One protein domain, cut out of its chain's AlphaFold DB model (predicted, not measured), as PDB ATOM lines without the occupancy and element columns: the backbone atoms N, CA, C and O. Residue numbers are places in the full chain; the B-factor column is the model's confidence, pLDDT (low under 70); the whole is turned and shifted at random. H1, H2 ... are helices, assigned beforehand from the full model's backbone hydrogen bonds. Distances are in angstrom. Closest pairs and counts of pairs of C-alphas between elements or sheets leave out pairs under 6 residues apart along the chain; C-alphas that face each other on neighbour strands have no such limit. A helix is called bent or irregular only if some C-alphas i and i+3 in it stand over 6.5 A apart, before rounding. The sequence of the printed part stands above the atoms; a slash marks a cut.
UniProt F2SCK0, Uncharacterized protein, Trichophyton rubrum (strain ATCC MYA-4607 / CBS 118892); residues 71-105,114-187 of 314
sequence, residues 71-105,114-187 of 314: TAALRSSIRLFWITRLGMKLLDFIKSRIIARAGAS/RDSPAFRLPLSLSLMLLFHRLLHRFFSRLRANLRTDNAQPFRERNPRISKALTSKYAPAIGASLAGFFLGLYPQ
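This is residues 71 to 105 and 114 to 187 of the 314 residues of an uncharacterized protein of Trichophyton rubrum (strain ATCC MYA-4607 / CBS 118892) (UniProt F2SCK0). Picture a long, thin rod of helices in which H2 runs through the middle, with H1 packed along one side and the shorter H5 along the other, both running opposite to it. H1 is shifted lengthwise against H2, and residues 97 to 103, of which 97 to 101 belong to H1, stick out past one end, while at the other end the short helices H3 and H4 make a small head where the backbone turns back from H2 into H5. The printed part has 109 residues with five named helices, H1 to H5 in chain order, and no named strand; its class is all helix. It is extended, with a radius of gyration of the C-alphas of 20.9 A and spans of 72 by 26 by 24 A.

Find C-alpha 71 at (165.530, 192.369, 180.772); from there H1, residues 71 to 101, runs 45.0 A. After the cut, look for C-alpha 117 at (181.388, 199.507, 159.705), where H2, residues 117 to 146, sets out over 41.9 A. Next come H3, residues 149 to 157, and H4, residues 159 to 166. H3 is irregular: C-alphas 150 and 153 are 7.6 A apart. H5, residues 170 to 184, runs 24.4 A to C-alpha 184 at (184.990, 191.511, 166.295).

Begin at the hub, H2, which touches the four other helices. H1 touches it at a shallow tilt of 25 degrees, opposite ways; their closest C-alphas, Ser 77 and Ser 126, are 4.7 A apart. H5 touches it at a shallow tilt of 20 degrees, opposite ways, with the C-alphas of His 132 and Ala 175 closest at 4.6 A. H4 touches residues 139 to 146 of H2 alone, at a steep tilt of 64 degrees; the closest C-alphas are those of Arg 143 and Thr 166, 5.4 A apart. H3 and H2 only just touch, with 3 pairs of C-alphas within 8 A, and only at the corner; the closest are those of Asn 145 and Ala 151, 7.1 A. H1 and H5 are apart. In H1 and H4 every O i to N i+4 pair is within hydrogen-bond range; the counts are 25 of 26 in H2, 3 of 5 in H3 and 4 of 11 in H5, where 9 of 12 O i to N i+3 pairs are within range.

The two C-alphas farthest apart, Gly 103 and Pro 153, are 72.3 A from each other. Residues 106 to 113 are not printed, and C-alphas 105 and 114 stand 24.9 A apart across this cut. The links H2 to H3, H3 to H4 and H4 to H5 are tight. Mean pLDDT of the printed part is 81.8; look for values under 70 at residues 103 to 105, 114 to 117 and 186.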
ATOM      1  N   THR A  71     166.356 191.479 181.597       79.12
ATOM      2  CA  THR A  71     165.530 192.369 180.772       79.12
ATOM      3  C   THR A  71     166.059 193.806 180.772       79.12
ATOM      4  O   THR A  71     166.153 194.413 179.708       79.12
ATOM      5  N   ALA A  72     166.506 194.336 181.918       79.38
ATOM      6  CA  ALA A  72     167.158 195.646 181.984       79.38
ATOM      7  C   ALA A  72     168.500 195.686 181.233       79.38
ATOM      8  O   ALA A  72     168.785 196.659 180.536       79.38
ATOM      9  N   ALA A  73     169.322 194.637 181.342       81.38
ATOM     10  CA  ALA A  73     170.579 194.532 180.604       81.38
ATOM     11  C   ALA A  73     170.340 194.509 179.087       81.38
ATOM     12  O   ALA A  73     170.987 195.273 178.372       81.38
ATOM     13  N   LEU A  74     169.366 193.717 178.621       81.31
ATOM     14  CA  LEU A  74     168.996 193.652 177.206       81.31
ATOM     15  C   LEU A  74     168.450 194.993 176.698       81.31
ATOM     16  O   LEU A  74     168.794 195.449 175.614       81.31
ATOM     17  N   ARG A  75     167.626 195.672 177.501       83.94
ATOM     18  CA  ARG A  75     167.091 196.988 177.140       83.94
ATOM     19  C   ARG A  75     168.199 198.020 176.980       83.94
ATOM     20  O   ARG A  75     168.205 198.776 176.012       83.94
ATOM     21  N   SER A  76     169.150 198.056 177.915       84.00
ATOM     22  CA  SER A  76     170.291 198.966 177.821       84.00
ATOM     23  C   SER A  76     171.176 198.663 176.611       84.00
ATOM     24  O   SER A  76     171.634 199.605 175.974       84.00
ATOM     25  N   SER A  77     171.393 197.391 176.254       83.38
ATOM     26  CA  SER A  77     172.196 197.037 175.078       83.38
ATOM     27  C   SER A  77     171.488 197.393 173.766       83.38
ATOM     28  O   SER A  77     172.130 197.923 172.858       83.38
ATOM     29  N   ILE A  78     170.167 197.200 173.679       84.62
ATOM     30  CA  ILE A  78     169.354 197.638 172.533       84.62
ATOM     31  C   ILE A  78     169.392 199.167 172.397       84.62
ATOM     32  O   ILE A  78     169.570 199.685 171.296       84.62
ATOM     33  N   ARG A  79     169.277 199.913 173.502       85.69
ATOM     34  CA  ARG A  79     169.401 201.379 173.468       85.69
ATOM     35  C   ARG A  79     170.773 201.833 173.036       85.69
ATOM     36  O   ARG A  79     170.858 202.704 172.181       85.69
ATOM     37  N   LEU A  80     171.830 201.244 173.593       86.12
ATOM     38  CA  LEU A  80     173.190 201.577 173.191       86.12
ATOM     39  C   LEU A  80     173.381 201.330 171.693       86.12
ATOM     40  O   LEU A  80     173.954 202.175 171.013       86.12
ATOM     41  N   PHE A  81     172.863 200.212 171.178       85.25
ATOM     42  CA  PHE A  81     172.906 199.903 169.755       85.25
ATOM     43  C   PHE A  81     172.266 201.024 168.924       85.25
ATOM     44  O   PHE A  81     172.896 201.544 168.005       85.25
ATOM     45  N   TRP A  82     171.048 201.444 169.276       86.81
ATOM     46  CA  TRP A  82     170.347 202.506 168.551       86.81
ATOM     47  C   TRP A  82     171.007 203.877 168.695       86.81
ATOM     48  O   TRP A  82     171.213 204.542 167.685       86.81
ATOM     49  N   ILE A  83     171.399 204.275 169.907       86.88
ATOM     50  CA  ILE A  83     172.097 205.542 170.175       86.88
ATOM     51  C   ILE A  83     173.387 205.617 169.360       86.88
ATOM     52  O   ILE A  83     173.636 206.600 168.669       86.88
ATOM     53  N   THR A  84     174.179 204.549 169.383       84.62
ATOM     54  CA  THR A  84     175.448 204.487 168.655       84.62
ATOM     55  C   THR A  84     175.215 204.508 167.144       84.62
ATOM     56  O   THR A  84     175.919 205.208 166.421       84.62
ATOM     57  N   ARG A  85     174.199 203.793 166.645       82.75
ATOM     58  CA  ARG A  85     173.854 203.783 165.217       82.75
ATOM     59  C   ARG A  85     173.389 205.156 164.725       82.75
ATOM     60  O   ARG A  85     173.784 205.576 163.639       82.75
ATOM     61  N   LEU A  86     172.576 205.852 165.518       86.12
ATOM     62  CA  LEU A  86     172.153 207.227 165.240       86.12
ATOM     63  C   LEU A  86     173.346 208.188 165.277       86.12
ATOM     64  O   LEU A  86     173.499 208.993 164.362       86.12
ATOM     65  N   GLY A  87     174.232 208.048 166.267       84.69
ATOM     66  CA  GLY A  87     175.471 208.821 166.357       84.69
ATOM     67  C   GLY A  87     176.364 208.647 165.126       84.69
ATOM     68  O   GLY A  87     176.842 209.632 164.575       84.69
ATOM     69  N   MET A  88     176.517 207.418 164.624       82.12
ATOM     70  CA  MET A  88     177.271 207.155 163.392       82.12
ATOM     71  C   MET A  88     176.638 207.829 162.169       82.12
ATOM     72  O   MET A  88     177.344 208.475 161.402       82.12
ATOM     73  N   LYS A  89     175.309 207.763 162.015       83.88
ATOM     74  CA  LYS A  89     174.604 208.463 160.927       83.88
ATOM     75  C   LYS A  89     174.762 209.982 161.005       83.88
ATOM     76  O   LYS A  89     174.911 210.627 159.971       83.88
ATOM     77  N   LEU A  90     174.756 210.541 162.215       84.44
ATOM     78  CA  LEU A  90     174.994 211.964 162.435       84.44
ATOM     79  C   LEU A  90     176.431 212.354 162.062       84.44
ATOM     80  O   LEU A  90     176.636 213.364 161.396       84.44
ATOM     81  N   LEU A  91     177.420 211.533 162.425       83.12
ATOM     82  CA  LEU A  91     178.815 211.742 162.032       83.12
ATOM     83  C   LEU A  91     179.003 211.662 160.516       83.12
ATOM     84  O   LEU A  91     179.698 212.507 159.955       83.12
ATOM     85  N   ASP A  92     178.374 210.694 159.849       82.50
ATOM     86  CA  ASP A  92     178.413 210.577 158.388       82.50
ATOM     87  C   ASP A  92     177.790 211.809 157.715       82.50
ATOM     88  O   ASP A  92     178.337 212.318 156.738       82.50
ATOM     89  N   PHE A  93     176.695 212.338 158.271       84.06
ATOM     90  CA  PHE A  93     176.055 213.567 157.798       84.06
ATOM     91  C   PHE A  93     176.933 214.814 158.001       84.06
ATOM     92  O   PHE A  93     177.036 215.662 157.116       84.06
ATOM     93  N   ILE A  94     177.612 214.931 159.144       85.31
ATOM     94  CA  ILE A  94     178.537 216.043 159.408       85.31
ATOM     95  C   ILE A  94     179.744 215.960 158.469       85.31
ATOM     96  O   ILE A  94     180.127 216.961 157.863       85.31
ATOM     97  N   LYS A  95     180.323 214.766 158.303       81.00
ATOM     98  CA  LYS A  95     181.442 214.541 157.384       81.00
ATOM     99  C   LYS A  95     181.053 214.863 155.953       81.00
ATOM    100  O   LYS A  95     181.785 215.597 155.301       81.00
ATOM    101  N   SER A  96     179.903 214.385 155.478       78.94
ATOM    102  CA  SER A  96     179.441 214.693 154.124       78.94
ATOM    103  C   SER A  96     179.202 216.192 153.936       78.94
ATOM    104  O   SER A  96     179.548 216.726 152.889       78.94
ATOM    105  N   ARG A  97     178.723 216.909 154.964       81.25
ATOM    106  CA  ARG A  97     178.558 218.369 154.914       81.25
ATOM    107  C   ARG A  97     179.888 219.131 154.882       81.25
ATOM    108  O   ARG A  97     179.972 220.144 154.194       81.25
ATOM    109  N   ILE A  98     180.906 218.673 155.610       82.31
ATOM    110  CA  ILE A  98     182.247 219.287 155.626       82.31
ATOM    111  C   ILE A  98     182.999 218.981 154.326       82.31
ATOM    112  O   ILE A  98     183.571 219.882 153.724       82.31
ATOM    113  N   ILE A  99     182.942 217.736 153.854       76.56
ATOM    114  CA  ILE A  99     183.574 217.291 152.605       76.56
ATOM    115  C   ILE A  99     182.930 217.983 151.394       76.56
ATOM    116  O   ILE A  99     183.644 218.479 150.528       76.56
ATOM    117  N   ALA A 100     181.599 218.137 151.385       70.12
ATOM    118  CA  ALA A 100     180.894 218.917 150.365       70.12
ATOM    119  C   ALA A 100     181.282 220.406 150.374       70.12
ATOM    120  O   ALA A 100     181.274 221.045 149.326       70.12
ATOM    121  N   ARG A 101     181.653 220.969 151.533       70.31
ATOM    122  CA  ARG A 101     182.211 222.333 151.625       70.31
ATOM    123  C   ARG A 101     183.664 222.416 151.153       70.31
ATOM    124  O   ARG A 101     184.080 223.481 150.719       70.31
ATOM    125  N   ALA A 102     184.415 221.319 151.224       73.12
ATOM    126  CA  ALA A 102     185.805 221.232 150.780       73.12
ATOM    127  C   ALA A 102     185.957 220.892 149.280       73.12
ATOM    128  O   ALA A 102     187.075 220.691 148.817       73.12
ATOM    129  N   GLY A 103     184.856 220.802 148.521       56.66
ATOM    130  CA  GLY A 103     184.877 220.570 147.069       56.66
ATOM    131  C   GLY A 103     185.315 219.165 146.632       56.66
ATOM    132  O   GLY A 103     185.426 218.911 145.437       56.66
ATOM    133  N   ALA A 104     185.547 218.240 147.567       55.44
ATOM    134  CA  ALA A 104     185.931 216.869 147.254       55.44
ATOM    135  C   ALA A 104     184.683 215.976 147.161       55.44
ATOM    136  O   ALA A 104     183.966 215.783 148.141       55.44
ATOM    137  N   SER A 105     184.420 215.402 145.988       51.06
ATOM    138  CA  SER A 105     183.355 214.412 145.793       51.06
ATOM    139  C   SER A 105     183.709 213.118 146.533       51.06
ATOM    140  O   SER A 105     184.481 212.296 146.045       51.06
ATOM    141  N   ARG A 114     176.298 193.733 155.699       58.66
ATOM    142  CA  ARG A 114     177.018 192.879 156.661       58.66
ATOM    143  C   ARG A 114     178.460 193.320 156.921       58.66
ATOM    144  O   ARG A 114     178.968 193.060 158.012       58.66
ATOM    145  N   ASP A 115     179.099 193.983 155.961       64.50
ATOM    146  CA  ASP A 115     180.465 194.521 156.050       64.50
ATOM    147  C   ASP A 115     180.495 196.008 156.409       64.50
ATOM    148  O   ASP A 115     181.558 196.561 156.688       64.50
ATOM    149  N   SER A 116     179.324 196.646 156.487       69.00
ATOM    150  CA  SER A 116     179.223 198.052 156.849       69.00
ATOM    151  C   SER A 116     179.786 198.304 158.262       69.00
ATOM    152  O   SER A 116     179.252 197.782 159.254       69.00
ATOM    153  N   PRO A 117     180.821 199.157 158.402       68.44
ATOM    154  CA  PRO A 117     181.388 199.507 159.705       68.44
ATOM    155  C   PRO A 117     180.350 200.179 160.617       68.44
ATOM    156  O   PRO A 117     180.413 200.032 161.839       68.44
ATOM    157  N   ALA A 118     179.343 200.830 160.026       70.94
ATOM    158  CA  ALA A 118     178.247 201.493 160.725       70.94
ATOM    159  C   ALA A 118     177.286 200.525 161.438       70.94
ATOM    160  O   ALA A 118     176.588 200.943 162.359       70.94
ATOM    161  N   PHE A 119     177.234 199.248 161.043       74.75
ATOM    162  CA  PHE A 119     176.440 198.226 161.737       74.75
ATOM    163  C   PHE A 119     177.291 197.407 162.715       74.75
ATOM    164  O   PHE A 119     176.833 197.074 163.808       74.75
ATOM    165  N   ARG A 120     178.552 197.132 162.364       78.50
ATOM    166  CA  ARG A 120     179.461 196.329 163.197       78.50
ATOM    167  C   ARG A 120     179.861 197.023 164.495       78.50
ATOM    168  O   ARG A 120     179.907 196.360 165.525       78.50
ATOM    169  N   LEU A 121     180.115 198.333 164.462       80.81
ATOM    170  CA  LEU A 121     180.477 199.118 165.649       80.81
ATOM    171  C   LEU A 121     179.368 199.124 166.722       80.81
ATOM    172  O   LEU A 121     179.636 198.729 167.857       80.81
ATOM    173  N   PRO A 122     178.116 199.530 166.425       82.56
ATOM    174  CA  PRO A 122     177.063 199.517 167.438       82.56
ATOM    175  C   PRO A 122     176.744 198.096 167.908       82.56
ATOM    176  O   PRO A 122     176.408 197.909 169.078       82.56
ATOM    177  N   LEU A 123     176.872 197.093 167.030       83.12
ATOM    178  CA  LEU A 123     176.688 195.691 167.390       83.12
ATOM    179  C   LEU A 123     177.756 195.220 168.386       83.12
ATOM    180  O   LEU A 123     177.396 194.655 169.416       83.12
ATOM    181  N   SER A 124     179.041 195.479 168.124       86.19
ATOM    182  CA  SER A 124     180.135 195.061 169.009       86.19
ATOM    183  C   SER A 124     180.062 195.750 170.372       86.19
ATOM    184  O   SER A 124     180.194 195.081 171.396       86.19
ATOM    185  N   LEU A 125     179.761 197.053 170.416       83.25
ATOM    186  CA  LEU A 125     179.596 197.790 171.675       83.25
ATOM    187  C   LEU A 125     178.373 197.317 172.472       83.25
ATOM    188  O   LEU A 125     178.443 197.167 173.693       83.25
ATOM    189  N   SER A 126     177.253 197.056 171.794       86.50
ATOM    190  CA  SER A 126     176.045 196.514 172.424       86.50
ATOM    191  C   SER A 126     176.307 195.135 173.034       86.50
ATOM    192  O   SER A 126     175.935 194.881 174.184       86.50
ATOM    193  N   LEU A 127     177.016 194.279 172.293       85.94
ATOM    194  CA  LEU A 127     177.429 192.955 172.740       85.94
ATOM    195  C   LEU A 127     178.368 193.049 173.948       85.94
ATOM    196  O   LEU A 127     178.121 192.404 174.963       85.94
ATOM    197  N   MET A 128     179.372 193.927 173.886       88.12
ATOM    198  CA  MET A 128     180.295 194.195 174.989       88.12
ATOM    199  C   MET A 128     179.545 194.592 176.270       88.12
ATOM    200  O   MET A 128     179.770 193.988 177.317       88.12
ATOM    201  N   LEU A 129     178.609 195.550 176.215       86.25
ATOM    202  CA  LEU A 129     177.843 195.953 177.404       86.25
ATOM    203  C   LEU A 129     176.951 194.833 177.952       86.25
ATOM    204  O   LEU A 129     176.831 194.673 179.170       86.25
ATOM    205  N   LEU A 130     176.306 194.075 177.063       86.00
ATOM    206  CA  LEU A 130     175.441 192.963 177.446       86.00
ATOM    207  C   LEU A 130     176.244 191.881 178.171       86.00
ATOM    208  O   LEU A 130     175.878 191.490 179.283       86.00
ATOM    209  N   PHE A 131     177.363 191.454 177.589       85.94
ATOM    210  CA  PHE A 131     178.234 190.452 178.193       85.94
ATOM    211  C   PHE A 131     178.880 190.952 179.476       85.94
ATOM    212  O   PHE A 131     178.919 190.204 180.446       85.94
ATOM    213  N   HIS A 132     179.293 192.217 179.538       89.81
ATOM    214  CA  HIS A 132     179.841 192.805 180.757       89.81
ATOM    215  C   HIS A 132     178.860 192.667 181.932       89.81
ATOM    216  O   HIS A 132     179.215 192.153 182.992       89.81
ATOM    217  N   ARG A 133     177.589 193.041 181.733       87.81
ATOM    218  CA  ARG A 133     176.554 192.949 182.779       87.81
ATOM    219  C   ARG A 133     176.180 191.508 183.124       87.81
ATOM    220  O   ARG A 133     175.960 191.199 184.298       87.81
ATOM    221  N   LEU A 134     176.083 190.632 182.125       87.00
ATOM    222  CA  LEU A 134     175.762 189.220 182.344       87.00
ATOM    223  C   LEU A 134     176.885 188.499 183.089       87.00
ATOM    224  O   LEU A 134     176.599 187.841 184.086       87.00
ATOM    225  N   LEU A 135     178.138 188.667 182.661       86.75
ATOM    226  CA  LEU A 135     179.310 188.077 183.306       86.75
ATOM    227  C   LEU A 135     179.468 188.613 184.725       86.75
ATOM    228  O   LEU A 135     179.588 187.823 185.655       86.75
ATOM    229  N   HIS A 136     179.355 189.927 184.931       87.88
ATOM    230  CA  HIS A 136     179.430 190.513 186.269       87.88
ATOM    231  C   HIS A 136     178.395 189.898 187.229       87.88
ATOM    232  O   HIS A 136     178.721 189.525 188.357       87.88
ATOM    233  N   ARG A 137     177.141 189.730 186.777       85.94
ATOM    234  CA  ARG A 137     176.091 189.069 187.570       85.94
ATOM    235  C   ARG A 137     176.342 187.575 187.748       85.94
ATOM    236  O   ARG A 137     176.039 187.032 188.807       85.94
ATOM    237  N   PHE A 138     176.827 186.898 186.715       87.44
ATOM    238  CA  PHE A 138     177.138 185.479 186.777       87.44
ATOM    239  C   PHE A 138     178.227 185.220 187.817       87.44
ATOM    240  O   PHE A 138     178.002 184.433 188.728       87.44
ATOM    241  N   PHE A 139     179.343 185.949 187.762       86.94
ATOM    242  CA  PHE A 139     180.433 185.814 188.723       86.94
ATOM    243  C   PHE A 139     180.039 186.255 190.135       86.94
ATOM    244  O   PHE A 139     180.456 185.618 191.101       86.94
ATOM    245  N   SER A 140     179.196 187.281 190.293       85.94
ATOM    246  CA  SER A 140     178.706 187.667 191.624       85.94
ATOM    247  C   SER A 140     177.785 186.606 192.237       85.94
ATOM    248  O   SER A 140     177.920 186.285 193.417       85.94
ATOM    249  N   ARG A 141     176.905 185.994 191.436       86.88
ATOM    250  CA  ARG A 141     176.066 184.864 191.864       86.88
ATOM    251  C   ARG A 141     176.874 183.602 192.119       86.88
ATOM    252  O   ARG A 141     176.642 182.937 193.120       86.88
ATOM    253  N   LEU A 142     177.825 183.291 191.243       85.94
ATOM    254  CA  LEU A 142     178.726 182.156 191.391       85.94
ATOM    255  C   LEU A 142     179.504 182.273 192.700       85.94
ATOM    256  O   LEU A 142     179.534 181.328 193.476       85.94
ATOM    257  N   ARG A 143     180.048 183.456 192.998       87.31
ATOM    258  CA  ARG A 143     180.719 183.725 194.269       87.31
ATOM    259  C   ARG A 143     179.793 183.547 195.474       87.31
ATOM    260  O   ARG A 143     180.215 182.957 196.464       87.31
ATOM    261  N   ALA A 144     178.559 184.048 195.403       87.44
ATOM    262  CA  ALA A 144     177.584 183.874 196.479       87.44
ATOM    263  C   ALA A 144     177.260 182.389 196.712       87.44
ATOM    264  O   ALA A 144     177.292 181.930 197.849       87.44
ATOM    265  N   ASN A 145     177.050 181.626 195.637       86.75
ATOM    266  CA  ASN A 145     176.775 180.191 195.701       86.75
ATOM    267  C   ASN A 145     177.983 179.393 196.217       86.75
ATOM    268  O   ASN A 145     177.816 178.510 197.050       86.75
ATOM    269  N   LEU A 146     179.204 179.729 195.792       85.06
ATOM    270  CA  LEU A 146     180.434 179.071 196.249       85.06
ATOM    271  C   LEU A 146     180.748 179.324 197.729       85.06
ATOM    272  O   LEU A 146     181.494 178.554 198.333       85.06
ATOM    273  N   ARG A 147     180.193 180.391 198.316       83.25
ATOM    274  CA  ARG A 147     180.327 180.688 199.746       83.25
ATOM    275  C   ARG A 147     179.360 179.873 200.615       83.25
ATOM    276  O   ARG A 147     179.553 179.839 201.822       83.25
ATOM    277  N   THR A 148     178.353 179.225 200.027       87.62
ATOM    278  CA  THR A 148     177.418 178.369 200.774       87.62
ATOM    279  C   THR A 148     178.065 177.045 201.184       87.62
ATOM    280  O   THR A 148     178.983 176.547 200.519       87.62
ATOM    281  N   ASP A 149     177.578 176.454 202.275       80.25
ATOM    282  CA  ASP A 149     178.114 175.196 202.814       80.25
ATOM    283  C   ASP A 149     177.896 174.018 201.857       80.25
ATOM    284  O   ASP A 149     178.777 173.178 201.694       80.25
ATOM    285  N   ASN A 150     176.821 174.061 201.064       78.56
ATOM    286  CA  ASN A 150     176.526 173.088 200.004       78.56
ATOM    287  C   ASN A 150     177.624 172.989 198.923       78.56
ATOM    288  O   ASN A 150     177.675 172.013 198.179       78.56
ATOM    289  N   ALA A 151     178.498 173.996 198.808       81.00
ATOM    290  CA  ALA A 151     179.593 174.031 197.838       81.00
ATOM    291  C   ALA A 151     180.955 173.583 198.412       81.00
ATOM    292  O   ALA A 151     181.971 173.713 197.723       81.00
ATOM    293  N   GLN A 152     181.019 173.067 199.647       80.19
ATOM    294  CA  GLN A 152     182.246 172.481 200.212       80.19
ATOM    295  C   GLN A 152     182.912 171.396 199.345       80.19
ATOM    296  O   GLN A 152     184.107 171.550 199.080       80.19
ATOM    297  N   PRO A 153     182.199 170.394 198.785       85.56
ATOM    298  CA  PRO A 153     182.859 169.340 198.004       85.56
ATOM    299  C   PRO A 153     183.565 169.880 196.746       85.56
ATOM    300  O   PRO A 153     184.581 169.347 196.304       85.56
ATOM    301  N   PHE A 154     183.075 170.986 196.175       84.31
ATOM    302  CA  PHE A 154     183.734 171.653 195.048       84.31
ATOM    303  C   PHE A 154     184.998 172.421 195.472       84.31
ATOM    304  O   PHE A 154     185.970 172.475 194.713       84.31
ATOM    305  N   ARG A 155     185.002 173.008 196.678       85.06
ATOM    306  CA  ARG A 155     186.155 173.740 197.230       85.06
ATOM    307  C   ARG A 155     187.317 172.804 197.540       85.06
ATOM    308  O   ARG A 155     188.449 173.131 197.192       85.06
ATOM    309  N   GLU A 156     187.018 171.650 198.123       88.12
ATOM    310  CA  GLU A 156     188.009 170.626 198.468       88.12
ATOM    311  C   GLU A 156     188.623 169.993 197.221       88.12
ATOM    312  O   GLU A 156     189.840 169.834 197.139       88.12
ATOM    313  N   ARG A 157     187.806 169.731 196.192       90.19
ATOM    314  CA  ARG A 157     188.295 169.175 194.927       90.19
ATOM    315  C   ARG A 157     189.193 170.145 194.150       90.19
ATOM    316  O   ARG A 157     190.102 169.699 193.460       90.19
ATOM    317  N   ASN A 158     188.939 171.456 194.228       87.31
ATOM    318  CA  ASN A 158     189.672 172.478 193.470       87.31
ATOM    319  C   ASN A 158     189.984 173.735 194.316       87.31
ATOM    320  O   ASN A 158     189.344 174.786 194.148       87.31
ATOM    321  N   PRO A 159     191.011 173.696 195.184       86.75
ATOM    322  CA  PRO A 159     191.308 174.788 196.118       86.75
ATOM    323  C   PRO A 159     191.808 176.066 195.423       86.75
ATOM    324  O   PRO A 159     191.488 177.181 195.833       86.75
ATOM    325  N   ARG A 160     192.562 175.940 194.323       86.69
ATOM    326  CA  ARG A 160     193.097 177.099 193.579       86.69
ATOM    327  C   ARG A 160     191.998 177.870 192.849       86.69
ATOM    328  O   ARG A 160     191.933 179.095 192.928       86.69
ATOM    329  N   ILE A 161     191.110 177.141 192.174       84.50
ATOM    330  CA  ILE A 161     190.013 177.714 191.385       84.50
ATOM    331  C   ILE A 161     188.983 178.357 192.314       84.50
ATOM    332  O   ILE A 161     188.541 179.478 192.069       84.50
ATOM    333  N   SER A 162     188.649 177.695 193.425       82.88
ATOM    334  CA  SER A 162     187.740 178.265 194.420       82.88
ATOM    335  C   SER A 162     188.311 179.533 195.065       82.88
ATOM    336  O   SER A 162     187.583 180.519 195.182       82.88
ATOM    337  N   LYS A 163     189.611 179.585 195.391       85.19
ATOM    338  CA  LYS A 163     190.270 180.807 195.892       85.19
ATOM    339  C   LYS A 163     190.255 181.950 194.868       85.19
ATOM    340  O   LYS A 163     189.984 183.094 195.230       85.19
ATOM    341  N   ALA A 164     190.477 181.651 193.587       85.25
ATOM    342  CA  ALA A 164     190.402 182.647 192.521       85.25
ATOM    343  C   ALA A 164     188.973 183.197 192.346       85.25
ATOM    344  O   ALA A 164     188.780 184.413 192.338       85.25
ATOM    345  N   LEU A 165     187.962 182.321 192.287       83.06
ATOM    346  CA  LEU A 165     186.550 182.688 192.088       83.06
ATOM    347  C   LEU A 165     185.908 183.378 193.305       83.06
ATOM    348  O   LEU A 165     184.955 184.142 193.155       83.06
ATOM    349  N   THR A 166     186.420 183.126 194.512       85.50
ATOM    350  CA  THR A 166     185.943 183.759 195.757       85.50
ATOM    351  C   THR A 166     186.596 185.118 196.033       85.50
ATOM    352  O   THR A 166     186.130 185.847 196.917       85.50
ATOM    353  N   SER A 167     187.629 185.490 195.271       86.19
ATOM    354  CA  SER A 167     188.359 186.750 195.435       86.19
ATOM    355  C   SER A 167     187.477 187.991 195.221       86.19
ATOM    356  O   SER A 167     186.449 187.955 194.533       86.19
ATOM    357  N   LYS A 168     187.881 189.131 195.810       86.12
ATOM    358  CA  LYS A 168     187.152 190.411 195.696       86.12
ATOM    359  C   LYS A 168     186.981 190.852 194.239       86.12
ATOM    360  O   LYS A 168     185.915 191.348 193.883       86.12
ATOM    361  N   TYR A 169     188.006 190.616 193.426       83.50
ATOM    362  CA  TYR A 169     188.123 191.120 192.060       83.50
ATOM    363  C   TYR A 169     187.575 190.166 190.991       83.50
ATOM    364  O   TYR A 169     187.432 190.581 189.843       83.50
ATOM    365  N   ALA A 170     187.209 188.925 191.341       86.25
ATOM    366  CA  ALA A 170     186.732 187.933 190.374       86.25
ATOM    367  C   ALA A 170     185.567 188.421 189.487       86.25
ATOM    368  O   ALA A 170     185.646 188.232 188.274       86.25
ATOM    369  N   PRO A 171     184.524 189.105 190.009       86.00
ATOM    370  CA  PRO A 171     183.451 189.612 189.154       86.00
ATOM    371  C   PRO A 171     183.894 190.726 188.204       86.00
ATOM    372  O   PRO A 171     183.373 190.813 187.096       86.00
ATOM    373  N   ALA A 172     184.855 191.558 188.615       85.81
ATOM    374  CA  ALA A 172     185.371 192.651 187.797       85.81
ATOM    375  C   ALA A 172     186.256 192.126 186.655       85.81
ATOM    376  O   ALA A 172     186.037 192.488 185.502       85.81
ATOM    377  N   ILE A 173     187.178 191.205 186.960       85.56
ATOM    378  CA  ILE A 173     188.036 190.530 185.968       85.56
ATOM    379  C   ILE A 173     187.177 189.688 185.014       85.56
ATOM    380  O   ILE A 173     187.351 189.703 183.799       85.56
ATOM    381  N   GLY A 174     186.177 188.993 185.556       85.06
ATOM    382  CA  GLY A 174     185.191 188.261 184.773       85.06
ATOM    383  C   GLY A 174     184.433 189.153 183.788       85.06
ATOM    384  O   GLY A 174     184.181 188.765 182.653       85.06
ATOM    385  N   ALA A 175     184.087 190.371 184.204       86.94
ATOM    386  CA  ALA A 175     183.372 191.325 183.370       86.94
ATOM    387  C   ALA A 175     184.271 192.033 182.338       86.94
ATOM    388  O   ALA A 175     183.758 192.470 181.305       86.94
ATOM    389  N   SER A 176     185.587 192.134 182.568       86.31
ATOM    390  CA  SER A 176     186.531 192.707 181.596       86.31
ATOM    391  C   SER A 176     186.775 191.794 180.391       86.31
ATOM    392  O   SER A 176     187.084 192.299 179.314       86.31
ATOM    393  N   LEU A 177     186.526 190.480 180.507       85.94
ATOM    394  CA  LEU A 177     186.495 189.555 179.359       85.94
ATOM    395  C   LEU A 177     185.461 189.958 178.295       85.94
ATOM    396  O   LEU A 177     185.607 189.610 177.127       85.94
ATOM    397  N   ALA A 178     184.442 190.748 178.639       87.69
ATOM    398  CA  ALA A 178     183.534 191.291 177.632       87.69
ATOM    399  C   ALA A 178     184.248 192.206 176.613       87.69
ATOM    400  O   ALA A 178     183.755 192.388 175.501       87.69
ATOM    401  N   GLY A 179     185.427 192.740 176.948       82.19
ATOM    402  CA  GLY A 179     186.259 193.521 176.034       82.19
ATOM    403  C   GLY A 179     186.713 192.749 174.790       82.19
ATOM    404  O   GLY A 179     186.932 193.368 173.752       82.19
ATOM    405  N   PHE A 180     186.755 191.408 174.824       83.12
ATOM    406  CA  PHE A 180     187.087 190.591 173.648       83.12
ATOM    407  C   PHE A 180     186.101 190.788 172.486       83.12
ATOM    408  O   PHE A 180     186.486 190.668 171.323       83.12
ATOM    409  N   PHE A 181     184.856 191.189 172.764       83.31
ATOM    410  CA  PHE A 181     183.877 191.504 171.718       83.31
ATOM    411  C   PHE A 181     184.239 192.751 170.904       83.31
ATOM    412  O   PHE A 181     183.780 192.889 169.770       83.31
ATOM    413  N   LEU A 182     185.117 193.619 171.417       77.75
ATOM    414  CA  LEU A 182     185.688 194.721 170.644       77.75
ATOM    415  C   LEU A 182     186.635 194.215 169.536       77.75
ATOM    416  O   LEU A 182     186.840 194.901 168.538       77.75
ATOM    417  N   GLY A 183     187.156 192.989 169.658       74.62
ATOM    418  CA  GLY A 183     187.965 192.321 168.634       74.62
ATOM    419  C   GLY A 183     187.187 191.959 167.363       74.62
ATOM    420  O   GLY A 183     187.778 191.920 166.286       74.62
ATOM    421  N   LEU A 184     185.860 191.788 167.451       74.75
ATOM    422  CA  LEU A 184     184.990 191.511 166.295       74.75
ATOM    423  C   LEU A 184     184.846 192.707 165.341       74.75
ATOM    424  O   LEU A 184     184.289 192.585 164.250       74.75
ATOM    425  N   TYR A 185     185.297 193.887 165.755       71.44
ATOM    426  CA  TYR A 185     185.105 195.114 165.006       71.44
ATOM    427  C   TYR A 185     186.256 195.350 164.015       71.44
ATOM    428  O   TYR A 185     187.355 195.565 164.482       71.44
ATOM    429  N   PRO A 186     186.066 195.388 162.684       63.38
ATOM    430  CA  PRO A 186     187.161 195.341 161.701       63.38
ATOM    431  C   PRO A 186     188.057 196.594 161.610       63.38
ATOM    432  O   PRO A 186     189.178 196.484 161.120       63.38
ATOM    433  N   GLN A 187     187.651 197.772 162.098       70.50
ATOM    434  CA  GLN A 187     188.423 199.007 161.876       70.50
ATOM    435  C   GLN A 187     189.644 199.089 162.810       70.50
ATOM    436  O   GLN A 187     189.504 199.217 164.027       70.50
TER     437      GLN A 187